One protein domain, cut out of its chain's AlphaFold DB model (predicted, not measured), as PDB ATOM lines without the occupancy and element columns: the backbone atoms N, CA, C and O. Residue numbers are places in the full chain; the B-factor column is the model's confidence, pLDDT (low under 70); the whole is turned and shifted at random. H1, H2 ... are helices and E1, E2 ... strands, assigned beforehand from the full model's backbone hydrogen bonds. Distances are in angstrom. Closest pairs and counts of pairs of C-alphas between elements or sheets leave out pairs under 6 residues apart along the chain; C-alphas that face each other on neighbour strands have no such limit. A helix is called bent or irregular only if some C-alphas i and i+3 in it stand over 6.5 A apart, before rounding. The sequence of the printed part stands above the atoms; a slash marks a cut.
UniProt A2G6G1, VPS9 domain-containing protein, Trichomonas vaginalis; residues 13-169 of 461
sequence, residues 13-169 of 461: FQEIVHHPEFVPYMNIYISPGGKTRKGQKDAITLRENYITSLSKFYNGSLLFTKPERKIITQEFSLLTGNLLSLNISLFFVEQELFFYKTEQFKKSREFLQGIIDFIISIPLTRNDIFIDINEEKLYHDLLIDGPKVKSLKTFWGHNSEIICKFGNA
ATOM      1  N   PHE A  13     366.393 280.126 228.258       84.56
ATOM      2  CA  PHE A  13     366.845 281.507 228.144       84.56
ATOM      3  C   PHE A  13     366.045 282.511 229.001       84.56
ATOM      4  O   PHE A  13     366.620 283.502 229.429       84.56
ATOM      5  N   GLN A  14     364.760 282.285 229.298       85.69
ATOM      6  CA  GLN A  14     364.003 283.090 230.272       85.69
ATOM      7  C   GLN A  14     364.417 282.735 231.702       85.69
ATOM      8  O   GLN A  14     364.615 283.625 232.524       85.69
ATOM      9  N   GLU A  15     364.639 281.450 231.984       87.31
ATOM     10  CA  GLU A  15     365.084 281.016 233.311       87.31
ATOM     11  C   GLU A  15     366.488 281.559 233.639       87.31
ATOM     12  O   GLU A  15     366.706 282.093 234.722       87.31
ATOM     13  N   ILE A  16     367.435 281.536 232.689       89.88
ATOM     14  CA  ILE A  16     368.766 282.137 232.910       89.88
ATOM     15  C   ILE A  16     368.716 283.671 232.989       89.88
ATOM     16  O   ILE A  16     369.583 284.276 233.613       89.88
ATOM     17  N   VAL A  17     367.702 284.327 232.412       91.31
ATOM     18  CA  VAL A  17     367.485 285.777 232.593       91.31
ATOM     19  C   VAL A  17     367.120 286.105 234.043       91.31
ATOM     20  O   VAL A  17     367.446 287.194 234.514       91.31
ATOM     21  N   HIS A  18     366.515 285.164 234.774       93.50
ATOM     22  CA  HIS A  18     366.317 285.282 236.220       93.50
ATOM     23  C   HIS A  18     367.595 285.024 237.033       93.50
ATOM     24  O   HIS A  18     367.629 285.378 238.210       93.50
ATOM     25  N   HIS A  19     368.648 284.501 236.394       95.12
ATOM     26  CA  HIS A  19     369.955 284.210 236.986       95.12
ATOM     27  C   HIS A  19     371.120 284.817 236.180       95.12
ATOM     28  O   HIS A  19     372.000 284.093 235.689       95.12
ATOM     29  N   PRO A  20     371.168 286.154 236.014       95.94
ATOM     30  CA  PRO A  20     372.231 286.821 235.259       95.94
ATOM     31  C   PRO A  20     373.639 286.512 235.799       95.94
ATOM     32  O   PRO A  20     374.621 286.572 235.060       95.94
ATOM     33  N   GLU A  21     373.747 286.148 237.075       96.38
ATOM     34  CA  GLU A  21     374.976 285.743 237.744       96.38
ATOM     35  C   GLU A  21     375.576 284.420 237.226       96.38
ATOM     36  O   GLU A  21     376.775 284.200 237.398       96.38
ATOM     37  N   PHE A  22     374.800 283.558 236.553       97.06
ATOM     38  CA  PHE A  22     375.293 282.293 235.979       97.06
ATOM     39  C   PHE A  22     375.907 282.462 234.586       97.06
ATOM     40  O   PHE A  22     376.773 281.680 234.189       97.06
ATOM     41  N   VAL A  23     375.502 283.504 233.855       96.00
ATOM     42  CA  VAL A  23     375.918 283.779 232.470       96.00
ATOM     43  C   VAL A  23     377.444 283.763 232.270       96.00
ATOM     44  O   VAL A  23     377.897 283.202 231.275       96.00
ATOM     45  N   PRO A  24     378.288 284.294 233.180       97.31
ATOM     46  CA  PRO A  24     379.742 284.253 233.007       97.31
ATOM     47  C   PRO A  24     380.361 282.848 233.022       97.31
ATOM     48  O   PRO A  24     381.550 282.731 232.699       97.31
ATOM     49  N   TYR A  25     379.601 281.833 233.443       97.69
ATOM     50  CA  TYR A  25     380.049 280.458 233.664       97.69
ATOM     51  C   TYR A  25     379.340 279.443 232.766       97.69
ATOM     52  O   TYR A  25     379.783 278.301 232.717       97.69
ATOM     53  N   MET A  26     378.270 279.833 232.067       96.12
ATOM     54  CA  MET A  26     377.440 278.924 231.277       96.12
ATOM     55  C   MET A  26     377.326 279.375 229.823       96.12
ATOM     56  O   MET A  26     376.961 280.512 229.537       96.12
ATOM     57  N   ASN A  27     377.546 278.440 228.904       93.75
ATOM     58  CA  ASN A  27     377.208 278.579 227.496       93.75
ATOM     59  C   ASN A  27     375.982 277.712 227.200       93.75
ATOM     60  O   ASN A  27     376.045 276.489 227.311       93.75
ATOM     61  N   ILE A  28     374.874 278.340 226.803       90.44
ATOM     62  CA  ILE A  28     373.660 277.631 226.385       90.44
ATOM     63  C   ILE A  28     373.576 277.658 224.866       90.44
ATOM     64  O   ILE A  28     373.591 278.727 224.255       90.44
ATOM     65  N   TYR A  29     373.455 276.488 224.248       88.00
ATOM     66  CA  TYR A  29     373.280 276.379 222.804       88.00
ATOM     67  C   TYR A  29     372.264 275.301 222.436       88.00
ATOM     68  O   TYR A  29     372.119 274.283 223.111       88.00
ATOM     69  N   ILE A  30     371.553 275.532 221.331       85.12
ATOM     70  CA  ILE A  30     370.593 274.579 220.774       85.12
ATOM     71  C   ILE A  30     371.334 273.702 219.764       85.12
ATOM     72  O   ILE A  30     371.929 274.211 218.811       85.12
ATOM     73  N   SER A  31     371.317 272.383 219.951       78.94
ATOM     74  CA  SER A  31     371.973 271.469 219.019       78.94
ATOM     75  C   SER A  31     371.233 271.431 217.679       78.94
ATOM     76  O   SER A  31     370.039 271.112 217.650       78.94
ATOM     77  N   PRO A  32     371.931 271.629 216.542       71.31
ATOM     78  CA  PRO A  32     371.329 271.527 215.210       71.31
ATOM     79  C   PRO A  32     370.713 270.144 214.923       71.31
ATOM     80  O   PRO A  32     369.893 270.004 214.017       71.31
ATOM     81  N   GLY A  33     371.101 269.112 215.687       66.69
ATOM     82  CA  GLY A  33     370.616 267.731 215.578       66.69
ATOM     83  C   GLY A  33     369.652 267.290 216.690       66.69
ATOM     84  O   GLY A  33     369.427 266.084 216.833       66.69
ATOM     85  N   GLY A  34     369.097 268.222 217.479       59.16
ATOM     86  CA  GLY A  34     368.408 267.991 218.766       59.16
ATOM     87  C   GLY A  34     367.183 267.060 218.770       59.16
ATOM     88  O   GLY A  34     366.708 266.649 219.828       59.16
ATOM     89  N   LYS A  35     366.687 266.639 217.601       65.88
ATOM     90  CA  LYS A  35     365.612 265.629 217.499       65.88
ATOM     91  C   LYS A  35     366.118 264.191 217.359       65.88
ATOM     92  O   LYS A  35     365.318 263.257 217.369       65.88
ATOM     93  N   THR A  36     367.426 263.977 217.221       79.00
ATOM     94  CA  THR A  36     367.988 262.623 217.150       79.00
ATOM     95  C   THR A  36     368.088 262.017 218.549       79.00
ATOM     96  O   THR A  36     368.632 262.646 219.449       79.00
ATOM     97  N   ARG A  37     367.635 260.765 218.733       80.00
ATOM     98  CA  ARG A  37     367.747 260.025 220.015       80.00
ATOM     99  C   ARG A  37     369.160 260.060 220.618       80.00
ATOM    100  O   ARG A  37     369.303 260.014 221.834       80.00
ATOM    101  N   LYS A  38     370.190 260.133 219.768       83.44
ATOM    102  CA  LYS A  38     371.594 260.232 220.180       83.44
ATOM    103  C   LYS A  38     371.897 261.572 220.861       83.44
ATOM    104  O   LYS A  38     372.386 261.555 221.979       83.44
ATOM    105  N   GLY A  39     371.525 262.700 220.246       80.25
ATOM    106  CA  GLY A  39     371.729 264.026 220.839       80.25
ATOM    107  C   GLY A  39     371.016 264.195 222.183       80.25
ATOM    108  O   GLY A  39     371.588 264.767 223.101       80.25
ATOM    109  N   GLN A  40     369.824 263.605 222.331       81.06
ATOM    110  CA  GLN A  40     369.089 263.605 223.603       81.06
ATOM    111  C   GLN A  40     369.869 262.887 224.710       81.06
ATOM    112  O   GLN A  40     370.026 263.397 225.813       81.06
ATOM    113  N   LYS A  41     370.394 261.698 224.395       85.50
ATOM    114  CA  LYS A  41     371.189 260.908 225.332       85.50
ATOM    115  C   LYS A  41     372.481 261.634 225.720       85.50
ATOM    116  O   LYS A  41     372.815 261.663 226.897       85.50
ATOM    117  N   ASP A  42     373.158 262.243 224.747       85.88
ATOM    118  CA  ASP A  42     374.403 262.979 224.975       85.88
ATOM    119  C   ASP A  42     374.170 264.214 225.875       85.88
ATOM    120  O   ASP A  42     374.965 264.459 226.781       85.88
ATOM    121  N   ALA A  43     373.055 264.940 225.700       84.44
ATOM    122  CA  ALA A  43     372.678 266.072 226.557       84.44
ATOM    123  C   ALA A  43     372.395 265.647 228.010       84.44
ATOM    124  O   ALA A  43     372.867 266.291 228.948       84.44
ATOM    125  N   ILE A  44     371.669 264.538 228.203       88.38
ATOM    126  CA  ILE A  44     371.382 263.983 229.536       88.38
ATOM    127  C   ILE A  44     372.679 263.553 230.226       88.38
ATOM    128  O   ILE A  44     372.919 263.934 231.367       88.38
ATOM    129  N   THR A  45     373.545 262.813 229.527       91.00
ATOM    130  CA  THR A  45     374.830 262.369 230.085       91.00
ATOM    131  C   THR A  45     375.733 263.550 230.441       91.00
ATOM    132  O   THR A  45     376.343 263.553 231.508       91.00
ATOM    133  N   LEU A  46     375.804 264.579 229.592       89.81
ATOM    134  CA  LEU A  46     376.596 265.777 229.879       89.81
ATOM    135  C   LEU A  46     376.089 266.503 231.138       89.81
ATOM    136  O   LEU A  46     376.878 266.864 232.009       89.81
ATOM    137  N   ARG A  47     374.767 266.646 231.271       90.88
ATOM    138  CA  ARG A  47     374.120 267.229 232.451       90.88
ATOM    139  C   ARG A  47     374.438 266.455 233.732       90.88
ATOM    140  O   ARG A  47     374.812 267.061 234.734       90.88
ATOM    141  N   GLU A  48     374.293 265.130 233.712       93.94
ATOM    142  CA  GLU A  48     374.607 264.264 234.858       93.94
ATOM    143  C   GLU A  48     376.086 264.373 235.260       93.94
ATOM    144  O   GLU A  48     376.406 264.421 236.454       93.94
ATOM    145  N   ASN A  49     376.983 264.485 234.275       95.75
ATOM    146  CA  ASN A  49     378.409 264.682 234.513       95.75
ATOM    147  C   ASN A  49     378.689 266.014 235.223       95.75
ATOM    148  O   ASN A  49     379.430 266.013 236.207       95.75
ATOM    149  N   TYR A  50     378.064 267.121 234.802       96.06
ATOM    150  CA  TYR A  50     378.223 268.409 235.489       96.06
ATOM    151  C   TYR A  50     377.667 268.380 236.909       96.06
ATOM    152  O   TYR A  50     378.364 268.786 237.832       96.06
ATOM    153  N   ILE A  51     376.459 267.846 237.127       96.00
ATOM    154  CA  ILE A  51     375.896 267.726 238.484       96.00
ATOM    155  C   ILE A  51     376.855 266.939 239.385       96.00
ATOM    156  O   ILE A  51     377.134 267.353 240.513       96.00
ATOM    157  N   THR A  52     377.400 265.830 238.880       97.38
ATOM    158  CA  THR A  52     378.359 264.995 239.615       97.38
ATOM    159  C   THR A  52     379.652 265.752 239.920       97.38
ATOM    160  O   THR A  52     380.137 265.710 241.051       97.38
ATOM    161  N   SER A  53     380.206 266.459 238.936       97.88
ATOM    162  CA  SER A  53     381.451 267.220 239.067       97.88
ATOM    163  C   SER A  53     381.312 268.392 240.045       97.88
ATOM    164  O   SER A  53     382.073 268.480 241.011       97.88
ATOM    165  N   LEU A  54     380.265 269.209 239.895       97.69
ATOM    166  CA  LEU A  54     379.952 270.321 240.794       97.69
ATOM    167  C   LEU A  54     379.693 269.832 242.225       97.69
ATOM    168  O   LEU A  54     380.210 270.411 243.180       97.69
ATOM    169  N   SER A  55     378.965 268.722 242.391       96.88
ATOM    170  CA  SER A  55     378.736 268.102 243.705       96.88
ATOM    171  C   SER A  55     380.033 267.586 244.329       96.88
ATOM    172  O   SER A  55     380.234 267.687 245.542       96.88
ATOM    173  N   LYS A  56     380.943 267.040 243.515       97.81
ATOM    174  CA  LYS A  56     382.263 266.605 243.975       97.81
ATOM    175  C   LYS A  56     383.112 267.796 244.414       97.81
ATOM    176  O   LYS A  56     383.739 267.709 245.463       97.81
ATOM    177  N   PHE A  57     383.109 268.899 243.669       97.88
ATOM    178  CA  PHE A  57     383.808 270.123 244.061       97.88
ATOM    179  C   PHE A  57     383.218 270.739 245.337       97.88
ATOM    180  O   PHE A  57     383.961 271.092 246.253       97.88
ATOM    181  N   TYR A  58     381.886 270.795 245.438       96.81
ATOM    182  CA  TYR A  58     381.184 271.270 246.629       96.81
ATOM    183  C   TYR A  58     381.650 270.510 247.877       96.81
ATOM    184  O   TYR A  58     382.153 271.111 248.827       96.81
ATOM    185  N   ASN A  59     381.556 269.177 247.843       96.06
ATOM    186  CA  ASN A  59     381.879 268.328 248.989       96.06
ATOM    187  C   ASN A  59     383.388 268.174 249.231       96.06
ATOM    188  O   ASN A  59     383.813 268.026 250.371       96.06
ATOM    189  N   GLY A  60     384.191 268.173 248.165       94.88
ATOM    190  CA  GLY A  60     385.615 267.837 248.198       94.88
ATOM    191  C   GLY A  60     386.561 269.031 248.282       94.88
ATOM    192  O   GLY A  60     387.725 268.855 248.633       94.88
ATOM    193  N   SER A  61     386.101 270.239 247.963       95.62
ATOM    194  CA  SER A  61     386.950 271.434 247.946       95.62
ATOM    195  C   SER A  61     386.293 272.588 248.680       95.62
ATOM    196  O   SER A  61     386.868 273.084 249.646       95.62
ATOM    197  N   LEU A  62     385.073 272.977 248.296       94.94
ATOM    198  CA  LEU A  62     384.437 274.158 248.875       94.94
ATOM    199  C   LEU A  62     384.208 273.986 250.380       94.94
ATOM    200  O   LEU A  62     384.671 274.825 251.147       94.94
ATOM    201  N   LEU A  63     383.590 272.887 250.831       93.56
ATOM    202  CA  LEU A  63     383.331 272.661 252.262       93.56
ATOM    203  C   LEU A  63     384.599 272.666 253.134       93.56
ATOM    204  O   LEU A  63     384.539 273.119 254.276       93.56
ATOM    205  N   PHE A  64     385.745 272.236 252.601       94.31
ATOM    206  CA  PHE A  64     387.028 272.262 253.318       94.31
ATOM    207  C   PHE A  64     387.639 273.662 253.428       94.31
ATOM    208  O   PHE A  64     388.538 273.876 254.234       94.31
ATOM    209  N   THR A  65     387.141 274.636 252.662       93.31
ATOM    210  CA  THR A  65     387.526 276.050 252.808       93.31
ATOM    211  C   THR A  65     386.704 276.800 253.851       93.31
ATOM    212  O   THR A  65     386.868 278.015 253.996       93.31
ATOM    213  N   LYS A  66     385.829 276.101 254.591       95.12
ATOM    214  CA  LYS A  66     385.053 276.698 255.676       95.12
ATOM    215  C   LYS A  66     386.002 277.438 256.631       95.12
ATOM    216  O   LYS A  66     386.922 276.825 257.169       95.12
ATOM    217  N   PRO A  67     385.793 278.743 256.861       94.62
ATOM    218  CA  PRO A  67     386.656 279.503 257.749       94.62
ATOM    219  C   PRO A  67     386.576 278.959 259.173       94.62
ATOM    220  O   PRO A  67     385.488 278.800 259.729       94.62
ATOM    221  N   GLU A  68     387.734 278.711 259.769       91.75
ATOM    222  CA  GLU A  68     387.855 278.366 261.180       91.75
ATOM    223  C   GLU A  68     388.288 279.597 261.967       91.75
ATOM    224  O   GLU A  68     389.126 280.389 261.517       91.75
ATOM    225  N   ARG A  69     387.706 279.764 263.157       84.69
ATOM    226  CA  ARG A  69     388.152 280.792 264.087       84.69
ATOM    227  C   ARG A  69     389.440 280.288 264.715       84.69
ATOM    228  O   ARG A  69     389.415 279.340 265.495       84.69
ATOM    229  N   LYS A  70     390.562 280.911 264.374       77.50
ATOM    230  CA  LYS A  70     391.790 280.687 265.128       77.50
ATOM    231  C   LYS A  70     391.591 281.296 266.510       77.50
ATOM    232  O   LYS A  70     391.260 282.472 266.631       77.50
ATOM    233  N   ILE A  71     391.738 280.479 267.546       57.91
ATOM    234  CA  ILE A  71     391.894 280.987 268.904       57.91
ATOM    235  C   ILE A  71     393.367 281.363 269.000       57.91
ATOM    236  O   ILE A  71     394.221 280.492 269.144       57.91
ATOM    237  N   ILE A  72     393.681 282.642 268.820       56.56
ATOM    238  CA  ILE A  72     395.033 283.112 269.093       56.56
ATOM    239  C   ILE A  72     395.184 283.205 270.610       56.56
ATOM    240  O   ILE A  72     394.675 284.126 271.240       56.56
ATOM    241  N   THR A  73     395.890 282.234 271.182       48.47
ATOM    242  CA  THR A  73     396.413 282.246 272.555       48.47
ATOM    243  C   THR A  73     397.876 282.696 272.549       48.47
ATOM    244  O   THR A  73     398.737 282.010 273.091       48.47
ATOM    245  N   GLN A  74     398.213 283.777 271.840       54.41
ATOM    246  CA  GLN A  74     399.585 284.282 271.900       54.41
ATOM    247  C   GLN A  74     399.746 285.168 273.134       54.41
ATOM    248  O   GLN A  74     399.128 286.228 273.239       54.41
ATOM    249  N   GLU A  75     400.589 284.702 274.056       51.31
ATOM    250  CA  GLU A  75     401.097 285.445 275.208       51.31
ATOM    251  C   GLU A  75     401.975 286.602 274.712       51.31
ATOM    252  O   GLU A  75     403.192 286.505 274.607       51.31
ATOM    253  N   PHE A  76     401.346 287.718 274.346       62.66
ATOM    254  CA  PHE A  76     402.046 288.965 274.033       62.66
ATOM    255  C   PHE A  76     401.803 290.026 275.104       62.66
ATOM    256  O   PHE A  76     401.711 291.217 274.804       62.66
ATOM    257  N   SER A  77     401.752 289.582 276.362       53.94
ATOM    258  CA  SER A  77     401.773 290.432 277.560       53.94
ATOM    259  C   SER A  77     402.939 291.435 277.551       53.94
ATOM    260  O   SER A  77     402.845 292.479 278.182       53.94
ATOM    261  N   LEU A  78     403.995 291.163 276.769       55.56
ATOM    262  CA  LEU A  78     405.173 292.014 276.541       55.56
ATOM    263  C   LEU A  78     404.933 293.291 275.723       55.56
ATOM    264  O   LEU A  78     405.769 294.197 275.737       55.56
ATOM    265  N   LEU A  79     403.835 293.393 274.967       66.06
ATOM    266  CA  LEU A  79     403.621 294.550 274.096       66.06
ATOM    267  C   LEU A  79     403.050 295.725 274.887       66.06
ATOM    268  O   LEU A  79     402.037 295.601 275.565       66.06
ATOM    269  N   THR A  80     403.648 296.904 274.722       63.41
ATOM    270  CA  THR A  80     403.152 298.152 275.321       63.41
ATOM    271  C   THR A  80     403.105 299.304 274.322       63.41
ATOM    272  O   THR A  80     403.654 299.234 273.217       63.41
ATOM    273  N   GLY A  81     402.367 300.359 274.682       74.56
ATOM    274  CA  GLY A  81     402.212 301.567 273.870       74.56
ATOM    275  C   GLY A  81     401.680 301.284 272.460       74.56
ATOM    276  O   GLY A  81     400.678 300.590 272.280       74.56
ATOM    277  N   ASN A  82     402.374 301.809 271.446       71.56
ATOM    278  CA  ASN A  82     401.981 301.667 270.040       71.56
ATOM    279  C   ASN A  82     401.936 300.205 269.572       71.56
ATOM    280  O   ASN A  82     401.112 299.872 268.726       71.56
ATOM    281  N   LEU A  83     402.784 299.329 270.121       75.62
ATOM    282  CA  LEU A  83     402.801 297.915 269.744       75.62
ATOM    283  C   LEU A  83     401.599 297.163 270.315       75.62
ATOM    284  O   LEU A  83     401.014 296.341 269.615       75.62
ATOM    285  N   LEU A  84     401.182 297.493 271.541       78.69
ATOM    286  CA  LEU A  84     399.941 296.970 272.112       78.69
ATOM    287  C   LEU A  84     398.729 297.438 271.305       78.69
ATOM    288  O   LEU A  84     397.892 296.628 270.921       78.69
ATOM    289  N   SER A  85     398.668 298.734 270.981       79.00
ATOM    290  CA  SER A  85     397.605 299.284 270.133       79.00
ATOM    291  C   SER A  85     397.566 298.605 268.762       79.00
ATOM    292  O   SER A  85     396.486 298.329 268.231       79.00
ATOM    293  N   LEU A  86     398.733 298.320 268.180       83.75
ATOM    294  CA  LEU A  86     398.834 297.602 266.917       83.75
ATOM    295  C   LEU A  86     398.354 296.154 267.055       83.75
ATOM    296  O   LEU A  86     397.626 295.675 266.191       83.75
ATOM    297  N   ASN A  87     398.693 295.483 268.155       83.88
ATOM    298  CA  ASN A  87     398.246 294.124 268.441       83.88
ATOM    299  C   ASN A  87     396.722 294.037 268.603       83.88
ATOM    300  O   ASN A  87     396.075 293.191 267.993       83.88
ATOM    301  N   ILE A  88     396.127 294.968 269.354       86.06
ATOM    302  CA  ILE A  88     394.666 295.083 269.487       86.06
ATOM    303  C   ILE A  88     394.029 295.306 268.107       86.06
ATOM    304  O   ILE A  88     393.022 294.679 267.768       86.06
ATOM    305  N   SER A  89     394.646 296.147 267.273       88.62
ATOM    306  CA  SER A  89     394.184 296.379 265.900       88.62
ATOM    307  C   SER A  89     394.268 295.111 265.044       88.62
ATOM    308  O   SER A  89     393.351 294.833 264.274       88.62
ATOM    309  N   LEU A  90     395.328 294.309 265.190       89.94
ATOM    310  CA  LEU A  90     395.455 293.020 264.506       89.94
ATOM    311  C   LEU A  90     394.385 292.023 264.948       89.94
ATOM    312  O   LEU A  90     393.823 291.345 264.088       89.94
ATOM    313  N   PHE A  91     394.063 291.974 266.243       88.44
ATOM    314  CA  PHE A  91     392.979 291.138 266.757       88.44
ATOM    315  C   PHE A  91     391.635 291.529 266.130       88.44
ATOM    316  O   PHE A  91     390.892 290.671 265.653       88.44
ATOM    317  N   PHE A  92     391.343 292.830 266.047       91.50
ATOM    318  CA  PHE A  92     390.140 293.319 265.374       91.50
ATOM    319  C   PHE A  92     390.116 292.946 263.882       91.50
ATOM    320  O   PHE A  92     389.114 292.431 263.384       91.50
ATOM    321  N   VAL A  93     391.232 293.143 263.172       92.94
ATOM    322  CA  VAL A  93     391.366 292.781 261.750       92.94
ATOM    323  C   VAL A  93     391.180 291.283 261.524       92.94
ATOM    324  O   VAL A  93     390.607 290.885 260.511       92.94
ATOM    325  N   GLU A  94     391.620 290.438 262.452       91.38
ATOM    326  CA  GLU A  94     391.404 288.998 262.368       91.38
ATOM    327  C   GLU A  94     389.925 288.621 262.523       91.38
ATOM    328  O   GLU A  94     389.420 287.798 261.752       91.38
ATOM    329  N   GLN A  95     389.202 289.257 263.452       92.56
ATOM    330  CA  GLN A  95     387.752 289.066 263.571       92.56
ATOM    331  C   GLN A  95     387.029 289.521 262.293       92.56
ATOM    332  O   GLN A  95     386.169 288.795 261.787       92.56
ATOM    333  N   GLU A  96     387.413 290.668 261.719       95.06
ATOM    334  CA  GLU A  96     386.884 291.112 260.424       95.06
ATOM    335  C   GLU A  96     387.193 290.098 259.313       95.06
ATOM    336  O   GLU A  96     386.309 289.737 258.536       95.06
ATOM    337  N   LEU A  97     388.429 289.594 259.236       95.38
ATOM    338  CA  LEU A  97     388.825 288.576 258.260       95.38
ATOM    339  C   LEU A  97     387.963 287.318 258.373       95.38
ATOM    340  O   LEU A  97     387.517 286.797 257.349       95.38
ATOM    341  N   PHE A  98     387.724 286.834 259.592       95.38
ATOM    342  CA  PHE A  98     386.860 285.684 259.838       95.38
ATOM    343  C   PHE A  98     385.424 285.956 259.373       95.38
ATOM    344  O   PHE A  98     384.844 285.131 258.661       95.38
ATOM    345  N   PHE A  99     384.877 287.129 259.703       96.38
ATOM    346  CA  PHE A  99     383.538 287.542 259.293       96.38
ATOM    347  C   PHE A  99     383.399 287.588 257.764       96.38
ATOM    348  O   PHE A  99     382.561 286.884 257.200       96.38
ATOM    349  N   TYR A 100     384.264 288.337 257.071       96.62
ATOM    350  CA  TYR A 100     384.192 288.479 255.613       96.62
ATOM    351  C   TYR A 100     384.404 287.154 254.883       96.62
ATOM    352  O   TYR A 100     383.715 286.885 253.900       96.62
ATOM    353  N   LYS A 101     385.317 286.301 255.364       96.00
ATOM    354  CA  LYS A 101     385.497 284.962 254.793       96.00
ATOM    355  C   LYS A 101     384.278 284.075 255.016       96.00
ATOM    356  O   LYS A 101     383.930 283.306 254.128       96.00
ATOM    357  N   THR A 102     383.633 284.166 256.178       97.06
ATOM    358  CA  THR A 102     382.427 283.380 256.482       97.06
ATOM    359  C   THR A 102     381.280 283.778 255.566       97.06
ATOM    360  O   THR A 102     380.619 282.916 254.992       97.06
ATOM    361  N   GLU A 103     381.086 285.080 255.376       97.06
ATOM    362  CA  GLU A 103     380.088 285.614 254.453       97.06
ATOM    363  C   GLU A 103     380.395 285.246 252.999       97.06
ATOM    364  O   GLU A 103     379.503 284.817 252.269       97.06
ATOM    365  N   GLN A 104     381.658 285.338 252.577       96.00
ATOM    366  CA  GLN A 104     382.069 284.896 251.248       96.00
ATOM    367  C   GLN A 104     381.827 283.395 251.048       96.00
ATOM    368  O   GLN A 104     381.264 283.005 250.032       96.00
ATOM    369  N   PHE A 105     382.190 282.559 252.023       97.25
ATOM    370  CA  PHE A 105     381.964 281.116 251.980       97.25
ATOM    371  C   PHE A 105     380.474 280.770 251.850       97.25
ATOM    372  O   PHE A 105     380.117 279.930 251.024       97.25
ATOM    373  N   LYS A 106     379.595 281.441 252.611       97.56
ATOM    374  CA  LYS A 106     378.136 281.280 252.480       97.56
ATOM    375  C   LYS A 106     377.665 281.627 251.070       97.56
ATOM    376  O   LYS A 106     377.002 280.801 250.455       97.56
ATOM    377  N   LYS A 107     378.079 282.784 250.539       96.88
ATOM    378  CA  LYS A 107     377.735 283.221 249.177       96.88
ATOM    379  C   LYS A 107     378.224 282.238 248.116       96.88
ATOM    380  O   LYS A 107     377.449 281.869 247.246       96.88
ATOM    381  N   SER A 108     379.470 281.770 248.208       97.31
ATOM    382  CA  SER A 108     380.024 280.771 247.286       97.31
ATOM    383  C   SER A 108     379.234 279.460 247.325       97.31
ATOM    384  O   SER A 108     378.969 278.858 246.286       97.31
ATOM    385  N   ARG A 109     378.822 279.022 248.520       97.69
ATOM    386  CA  ARG A 109     377.994 277.826 248.705       97.69
ATOM    387  C   ARG A 109     376.593 278.003 248.118       97.69
ATOM    388  O   ARG A 109     376.136 277.113 247.411       97.69
ATOM    389  N   GLU A 110     375.921 279.107 248.422       97.50
ATOM    390  CA  GLU A 110     374.576 279.405 247.913       97.50
ATOM    391  C   GLU A 110     374.583 279.539 246.390       97.50
ATOM    392  O   GLU A 110     373.728 278.968 245.723       97.50
ATOM    393  N   PHE A 111     375.599 280.203 245.835       97.94
ATOM    394  CA  PHE A 111     375.783 280.349 244.395       97.94
ATOM    395  C   PHE A 111     375.991 279.001 243.694       97.94
ATOM    396  O   PHE A 111     375.315 278.702 242.713       97.94
ATOM    397  N   LEU A 112     376.884 278.153 244.218       98.00
ATOM    398  CA  LEU A 112     377.128 276.825 243.649       98.00
ATOM    399  C   LEU A 112     375.895 275.916 243.764       98.00
ATOM    400  O   LEU A 112     375.583 275.195 242.819       98.00
ATOM    401  N   GLN A 113     375.174 275.976 244.888       97.38
ATOM    402  CA  GLN A 113     373.913 275.251 245.047       97.38
ATOM    403  C   GLN A 113     372.858 275.750 244.052       97.38
ATOM    404  O   GLN A 113     372.213 274.931 243.409       97.38
ATOM    405  N   GLY A 114     372.747 277.067 243.852       96.94
ATOM    406  CA  GLY A 114     371.845 277.665 242.867       96.94
ATOM    407  C   GLY A 114     372.136 277.205 241.439       96.94
ATOM    408  O   GLY A 114     371.209 276.881 240.705       96.94
ATOM    409  N   ILE A 115     373.415 277.083 241.061       97.19
ATOM    410  CA  ILE A 115     373.814 276.497 239.772       97.19
ATOM    411  C   ILE A 115     373.348 275.038 239.661       97.19
ATOM    412  O   ILE A 115     372.785 274.650 238.638       97.19
ATOM    413  N   ILE A 116     373.575 274.224 240.695       96.44
ATOM    414  CA  ILE A 116     373.163 272.811 240.706       96.44
ATOM    415  C   ILE A 116     371.637 272.700 240.590       96.44
ATOM    416  O   ILE A 116     371.141 271.944 239.752       96.44
ATOM    417  N   ASP A 117     370.898 273.484 241.372       96.00
ATOM    418  CA  ASP A 117     369.433 273.499 241.382       96.00
ATOM    419  C   ASP A 117     368.870 273.973 240.037       96.00
ATOM    420  O   ASP A 117     367.944 273.355 239.509       96.00
ATOM    421  N   PHE A 118     369.476 274.993 239.421       95.19
ATOM    422  CA  PHE A 118     369.135 275.451 238.075       95.19
ATOM    423  C   PHE A 118     369.301 274.326 237.050       95.19
ATOM    424  O   PHE A 118     368.358 274.014 236.321       95.19
ATOM    425  N   ILE A 119     370.443 273.629 237.046       93.62
ATOM    426  CA  ILE A 119     370.674 272.488 236.148       93.62
ATOM    427  C   ILE A 119     369.655 271.369 236.414       93.62
ATOM    428  O   ILE A 119     369.210 270.714 235.472       93.62
ATOM    429  N   ILE A 120     369.257 271.125 237.668       93.06
ATOM    430  CA  ILE A 120     368.242 270.124 238.047       93.06
ATOM    431  C   ILE A 120     366.825 270.543 237.608       93.06
ATOM    432  O   ILE A 120     366.042 269.692 237.179       93.06
ATOM    433  N   SER A 121     366.505 271.834 237.640       91.44
ATOM    434  CA  SER A 121     365.181 272.354 237.279       91.44
ATOM    435  C   SER A 121     364.839 272.183 235.794       91.44
ATOM    436  O   SER A 121     363.668 272.059 235.432       91.44
ATOM    437  N   ILE A 122     365.854 272.113 234.925       88.12
ATOM    438  CA  ILE A 122     365.658 272.043 233.475       88.12
ATOM    439  C   ILE A 122     365.026 270.690 233.094       88.12
ATOM    440  O   ILE A 122     365.605 269.630 233.370       88.12
ATOM    441  N   PRO A 123     363.840 270.671 232.452       85.44
ATOM    442  CA  PRO A 123     363.136 269.431 232.142       85.44
ATOM    443  C   PRO A 123     363.921 268.527 231.182       85.44
ATOM    444  O   PRO A 123     364.321 268.953 230.101       85.44
ATOM    445  N   LEU A 124     364.045 267.234 231.516       76.81
ATOM    446  CA  LEU A 124     364.663 266.206 230.653       76.81
ATOM    447  C   LEU A 124     363.911 265.980 229.328       76.81
ATOM    448  O   LEU A 124     364.395 265.288 228.441       76.81
ATOM    449  N   THR A 125     362.702 266.518 229.187       69.12
ATOM    450  CA  THR A 125     361.887 266.388 227.974       69.12
ATOM    451  C   THR A 125     362.344 267.316 226.841       69.12
ATOM    452  O   THR A 125     361.924 267.117 225.700       69.12
ATOM    453  N   ARG A 126     363.224 268.289 227.123       65.62
ATOM    454  CA  ARG A 126     363.748 269.278 226.164       65.62
ATOM    455  C   ARG A 126     365.169 268.933 225.749       65.62
ATOM    456  O   ARG A 126     366.150 269.380 226.331       65.62
ATOM    457  N   ASN A 127     365.259 268.057 224.764       63.44
ATOM    458  CA  ASN A 127     366.494 267.358 224.426       63.44
ATOM    459  C   ASN A 127     367.385 268.060 223.385       63.44
ATOM    460  O   ASN A 127     368.325 267.463 222.857       63.44
ATOM    461  N   ASP A 128     367.060 269.295 223.033       79.56
ATOM    462  CA  ASP A 128     367.777 270.109 222.063       79.56
ATOM    463  C   ASP A 128     368.656 271.187 222.704       79.56
ATOM    464  O   ASP A 128     369.468 271.778 221.995       79.56
ATOM    465  N   ILE A 129     368.571 271.394 224.021       83.69
ATOM    466  CA  ILE A 129     369.340 272.407 224.754       83.69
ATOM    467  C   ILE A 129     370.560 271.763 225.420       83.69
ATOM    468  O   ILE A 129     370.437 270.803 226.179       83.69
ATOM    469  N   PHE A 130     371.737 272.319 225.153       86.44
ATOM    470  CA  PHE A 130     372.998 271.944 225.781       86.44
ATOM    471  C   PHE A 130     373.491 273.097 226.648       86.44
ATOM    472  O   PHE A 130     373.439 274.257 226.238       86.44
ATOM    473  N   ILE A 131     373.972 272.751 227.838       90.31
ATOM    474  CA  ILE A 131     374.579 273.679 228.787       90.31
ATOM    475  C   ILE A 131     376.013 273.215 228.965       90.31
ATOM    476  O   ILE A 131     376.239 272.096 229.417       90.31
ATOM    477  N   ASP A 132     376.955 274.061 228.582       94.19
ATOM    478  CA  ASP A 132     378.379 273.865 228.819       94.19
ATOM    479  C   ASP A 132     378.822 274.812 229.937       94.19
ATOM    480  O   ASP A 132     378.579 276.019 229.865       94.19
ATOM    481  N   ILE A 133     379.417 274.260 230.993       96.56
ATOM    482  CA  ILE A 133     379.836 275.012 232.180       96.56
ATOM    483  C   ILE A 133     381.352 275.138 232.180       96.56
ATOM    484  O   ILE A 133     382.072 274.139 232.162       96.56
ATOM    485  N   ASN A 134     381.843 276.370 232.286       97.94
ATOM    486  CA  ASN A 134     383.257 276.645 232.495       97.94
ATOM    487  C   ASN A 134     383.629 276.394 233.966       97.94
ATOM    488  O   ASN A 134     383.690 277.318 234.783       97.94
ATOM    489  N   GLU A 135     383.845 275.121 234.298       97.62
ATOM    490  CA  GLU A 135     384.161 274.655 235.650       97.62
ATOM    491  C   GLU A 135     385.447 275.280 236.199       97.62
ATOM    492  O   GLU A 135     385.475 275.692 237.355       97.62
ATOM    493  N   GLU A 136     386.493 275.418 235.379       97.75
ATOM    494  CA  GLU A 136     387.772 275.999 235.810       97.75
ATOM    495  C   GLU A 136     387.595 277.431 236.320       97.75
ATOM    496  O   GLU A 136     388.045 277.770 237.419       97.75
ATOM    497  N   LYS A 137     386.889 278.263 235.546       97.62
ATOM    498  CA  LYS A 137     386.599 279.646 235.925       97.62
ATOM    499  C   LYS A 137     385.684 279.708 237.148       97.62
ATOM    500  O   LYS A 137     385.935 280.500 238.052       97.62
ATOM    501  N   LEU A 138     384.648 278.868 237.192       97.81
ATOM    502  CA  LEU A 138     383.718 278.801 238.319       97.81
ATOM    503  C   LEU A 138     384.443 278.444 239.624       97.81
ATOM    504  O   LEU A 138     384.319 279.154 240.618       97.81
ATOM    505  N   TYR A 139     385.233 277.369 239.623       98.00
ATOM    506  CA  TYR A 139     385.964 276.910 240.804       98.00
ATOM    507  C   TYR A 139     386.982 277.940 241.278       98.00
ATOM    508  O   TYR A 139     387.100 278.187 242.478       98.00
ATOM    509  N   HIS A 140     387.682 278.579 240.344       97.44
ATOM    510  CA  HIS A 140     388.612 279.656 240.644       97.44
ATOM    511  C   HIS A 140     387.917 280.840 241.334       97.44
ATOM    512  O   HIS A 140     388.356 281.275 242.400       97.44
ATOM    513  N   ASP A 141     386.807 281.326 240.781       97.12
ATOM    514  CA  ASP A 141     386.099 282.492 241.317       97.12
ATOM    515  C   ASP A 141     385.446 282.207 242.679       97.12
ATOM    516  O   ASP A 141     385.435 283.077 243.551       97.12
ATOM    517  N   LEU A 142     384.969 280.977 242.904       96.88
ATOM    518  CA  LEU A 142     384.393 280.565 244.188       96.88
ATOM    519  C   LEU A 142     385.425 280.486 245.324       96.88
ATOM    520  O   LEU A 142     385.043 280.631 246.490       96.88
ATOM    521  N   LEU A 143     386.701 280.246 244.997       96.25
ATOM    522  CA  LEU A 143     387.793 280.065 245.961       96.25
ATOM    523  C   LEU A 143     388.652 281.317 246.173       96.25
ATOM    524  O   LEU A 143     389.359 281.410 247.179       96.25
ATOM    525  N   ILE A 144     388.633 282.279 245.249       96.56
ATOM    526  CA  ILE A 144     389.446 283.490 245.372       96.56
ATOM    527  C   ILE A 144     388.899 284.424 246.439       96.56
ATOM    528  O   ILE A 144     387.746 284.826 246.394       96.56
ATOM    529  N   ASP A 145     389.769 284.894 247.334       95.88
ATOM    530  CA  ASP A 145     389.424 285.944 248.290       95.88
ATOM    531  C   ASP A 145     388.939 287.228 247.593       95.88
ATOM    532  O   ASP A 145     389.586 287.754 246.675       95.88
ATOM    533  N   GLY A 146     387.851 287.802 248.111       94.25
ATOM    534  CA  GLY A 146     387.393 289.126 247.703       94.25
ATOM    535  C   GLY A 146     388.425 290.236 247.988       94.25
ATOM    536  O   GLY A 146     389.321 290.076 248.825       94.25
ATOM    537  N   PRO A 147     388.298 291.413 247.345       95.12
ATOM    538  CA  PRO A 147     389.264 292.510 247.473       95.12
ATOM    539  C   PRO A 147     389.439 292.994 248.921       95.12
ATOM    540  O   PRO A 147     390.557 293.278 249.348       95.12
ATOM    541  N   LYS A 148     388.353 293.014 249.708       95.31
ATOM    542  CA  LYS A 148     388.394 293.368 251.135       95.31
ATOM    543  C   LYS A 148     389.215 292.362 251.947       95.31
ATOM    544  O   LYS A 148     390.074 292.777 252.718       95.31
ATOM    545  N   VAL A 149     389.012 291.058 251.735       96.12
ATOM    546  CA  VAL A 149     389.782 290.001 252.415       96.12
ATOM    547  C   VAL A 149     391.262 290.086 252.036       96.12
ATOM    548  O   VAL A 149     392.113 290.013 252.919       96.12
ATOM    549  N   LYS A 150     391.584 290.317 250.756       96.94
ATOM    550  CA  LYS A 150     392.970 290.533 250.301       96.94
ATOM    551  C   LYS A 150     393.619 291.733 250.997       96.94
ATOM    552  O   LYS A 150     394.698 291.586 251.559       96.94
ATOM    553  N   SER A 151     392.938 292.881 251.032       96.50
ATOM    554  CA  SER A 151     393.434 294.089 251.708       96.50
ATOM    555  C   SER A 151     393.686 293.861 253.199       96.50
ATOM    556  O   SER A 151     394.725 294.277 253.709       96.50
ATOM    557  N   LEU A 152     392.761 293.192 253.893       95.56
ATOM    558  CA  LEU A 152     392.913 292.878 255.312       95.56
ATOM    559  C   LEU A 152     394.054 291.876 255.552       95.56
ATOM    560  O   LEU A 152     394.821 292.063 256.488       95.56
ATOM    561  N   LYS A 153     394.230 290.861 254.689       95.31
ATOM    562  CA  LYS A 153     395.371 289.928 254.762       95.31
ATOM    563  C   LYS A 153     396.708 290.649 254.595       95.31
ATOM    564  O   LYS A 153     397.642 290.350 255.330       95.31
ATOM    565  N   THR A 154     396.802 291.597 253.661       95.81
ATOM    566  CA  THR A 154     398.014 292.408 253.468       95.81
ATOM    567  C   THR A 154     398.302 293.278 254.690       95.81
ATOM    568  O   THR A 154     399.433 293.286 255.169       95.81
ATOM    569  N   PHE A 155     397.285 293.965 255.223       93.56
ATOM    570  CA  PHE A 155     397.426 294.761 256.444       93.56
ATOM    571  C   PHE A 155     397.868 293.897 257.628       93.56
ATOM    572  O   PHE A 155     398.806 294.260 258.335       93.56
ATOM    573  N   TRP A 156     397.217 292.747 257.822       93.75
ATOM    574  CA  TRP A 156     397.544 291.816 258.893       93.75
ATOM    575  C   TRP A 156     398.982 291.314 258.757       93.75
ATOM    576  O   TRP A 156     399.754 291.482 259.690       93.75
ATOM    577  N   GLY A 157     399.372 290.806 257.582       91.94
ATOM    578  CA  GLY A 157     400.705 290.240 257.352       91.94
ATOM    579  C   GLY A 157     401.840 291.241 257.568       91.94
ATOM    580  O   GLY A 157     402.839 290.914 258.204       91.94
ATOM    581  N   HIS A 158     401.668 292.480 257.097       90.81
ATOM    582  CA  HIS A 158     402.658 293.537 257.306       90.81
ATOM    583  C   HIS A 158     402.834 293.871 258.794       90.81
ATOM    584  O   HIS A 158     403.951 293.906 259.305       90.81
ATOM    585  N   ASN A 159     401.727 294.089 259.505       86.44
ATOM    586  CA  ASN A 159     401.774 294.510 260.902       86.44
ATOM    587  C   ASN A 159     402.133 293.359 261.851       86.44
ATOM    588  O   ASN A 159     402.838 293.588 262.832       86.44
ATOM    589  N   SER A 160     401.740 292.120 261.545       86.56
ATOM    590  CA  SER A 160     402.192 290.946 262.293       86.56
ATOM    591  C   SER A 160     403.704 290.772 262.181       86.56
ATOM    592  O   SER A 160     404.353 290.458 263.169       86.56
ATOM    593  N   GLU A 161     404.290 291.031 261.008       85.12
ATOM    594  CA  GLU A 161     405.742 290.962 260.828       85.12
ATOM    595  C   GLU A 161     406.467 292.031 261.658       85.12
ATOM    596  O   GLU A 161     407.507 291.744 262.251       85.12
ATOM    597  N   ILE A 162     405.906 293.244 261.751       81.94
ATOM    598  CA  ILE A 162     406.420 294.297 262.638       81.94
ATOM    599  C   ILE A 162     406.411 293.801 264.086       81.94
ATOM    600  O   ILE A 162     407.454 293.821 264.735       81.94
ATOM    601  N   ILE A 163     405.271 293.305 264.574       79.38
ATOM    602  CA  ILE A 163     405.155 292.794 265.947       79.38
ATOM    603  C   ILE A 163     406.129 291.638 266.191       79.38
ATOM    604  O   ILE A 163     406.843 291.663 267.187       79.38
ATOM    605  N   CYS A 164     406.234 290.672 265.275       77.44
ATOM    606  CA  CYS A 164     407.181 289.564 265.399       77.44
ATOM    607  C   CYS A 164     408.636 290.044 265.449       77.44
ATOM    608  O   CYS A 164     409.415 289.533 266.245       77.44
ATOM    609  N   LYS A 165     409.021 291.040 264.640       76.31
ATOM    610  CA  LYS A 165     410.375 291.618 264.688       76.31
ATOM    611  C   LYS A 165     410.668 292.282 266.029       76.31
ATOM    612  O   LYS A 165     411.787 292.156 266.510       76.31
ATOM    613  N   PHE A 166     409.682 292.946 266.631       68.62
ATOM    614  CA  PHE A 166     409.818 293.527 267.968       68.62
ATOM    615  C   PHE A 166     409.843 292.467 269.070       68.62
ATOM    616  O   PHE A 166     410.697 292.543 269.946       68.62
ATOM    617  N   GLY A 167     408.978 291.451 269.002       65.62
ATOM    618  CA  GLY A 167     409.001 290.320 269.935       65.62
ATOM    619  C   GLY A 167     410.332 289.564 269.896       65.62
ATOM    620  O   GLY A 167     410.847 289.162 270.929       65.62
ATOM    621  N   ASN A 168     410.945 289.474 268.714       63.81
ATOM    622  CA  ASN A 168     412.263 288.871 268.521       63.81
ATOM    623  C   ASN A 168     413.435 289.837 268.788       63.81
ATOM    624  O   ASN A 168     414.582 289.406 268.719       63.81
ATOM    625  N   ALA A 169     413.192 291.131 269.041       59.12
ATOM    626  CA  ALA A 169     414.262 292.113 269.257       59.12
ATOM    627  C   ALA A 169     414.941 291.953 270.626       59.12
ATOM    628  O   ALA A 169     416.080 292.375 270.791       59.12
TER     629      ALA A 169
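This is residues 13 to 169 of the 461 residues of the protein "VPS9 domain-containing protein" of Trichomonas vaginalis (UniProt A2G6G1). The domain is a long rod built along one 41-residue helix, H3, with H2 packed on its later part and H5 on its earlier part, both running opposite ways to it. H4 lies in between, near the middle, and a small two-stranded sheet of E1 and E2 lies at the H2 end, E2 next to H2, with the short H1 near that end as well; residues 66 to 80, with no named element, run from H2 to the other end, where H3 begins. The printed part has 157 residues, with five named helices and two named strands in the order H1 E1 H2 H3 E2 H4 H5; the sheet, E1 - E2, is antiparallel, and the class is mostly helix. It is only just extended, close to loose, with a radius of gyration of the C-alphas of 23.0 A and spans of 76 by 26 by 21 A.

H1, residues 13 to 17, begins with C-alpha 13 at (366.845, 281.507, 228.144). E1 is residues 26 to 30. H2, residues 37 to 65, is 41.5 A long, with a kink of 30 degrees near residue 59; it is irregular, but only just, with C-alphas 60 and 63 lying 6.7 A apart. H3, residues 81 to 121, is 59.7 A long and begins with C-alpha 81 at (402.212, 301.567, 273.870). E2 is residues 129 to 133, and H4 is residues 135 to 143. H5, residues 147 to 167, is 30.0 A long and ends with C-alpha 167 at (409.001, 290.320, 269.935).

H1 touches no helix and is only just apart from H3, at 8.4 A. E1 and E2 are antiparallel at 158 degrees; N 27 and O 132, 2.8 A, and N 130 and O 29, 2.9 A, are within hydrogen-bond range. The closest C-alphas of H2 and E2 are those of Ala 43 and Phe 130, 5.9 A. H2 and H3 form a helical hairpin at a shallow tilt of 19 degrees, opposite ways; H3 touches H2 with residues 105 to 119 alone, closest at the C-alphas of Ile 51 and Ile 116, 6.2 A. H2 touches H4 with residues 54 to 65 alone, at a shallow tilt of 23 degrees, the same way; the C-alphas of Leu 62 and Leu 143 are closest, 7.4 A. H3 and H4 are close but not clearly touching, with the C-alphas of Ser 108 and Leu 142 closest at 5.4 A. H3 touches H5 with residues 83 to 101 alone, opposite ways at a shallow tilt of 31 degrees, closest at the C-alphas of Leu 97 and Val 149, 6.1 A. H2 and H5 are apart. Every O i to N i+4 pair is within hydrogen-bond range in H1, H3, H4 and H5, and 22 of 25 are in H2.

The two C-alphas farthest apart are those of Thr 36 and Gly 81, 76.8 A. The printed part has no cut. The link from H2 to H3, residues 66 to 80, is long. The mean pLDDT of the printed part is 87.5; it is under 70 at residues 33 to 35, 71 to 80, 125 to 127 and 166 to 169.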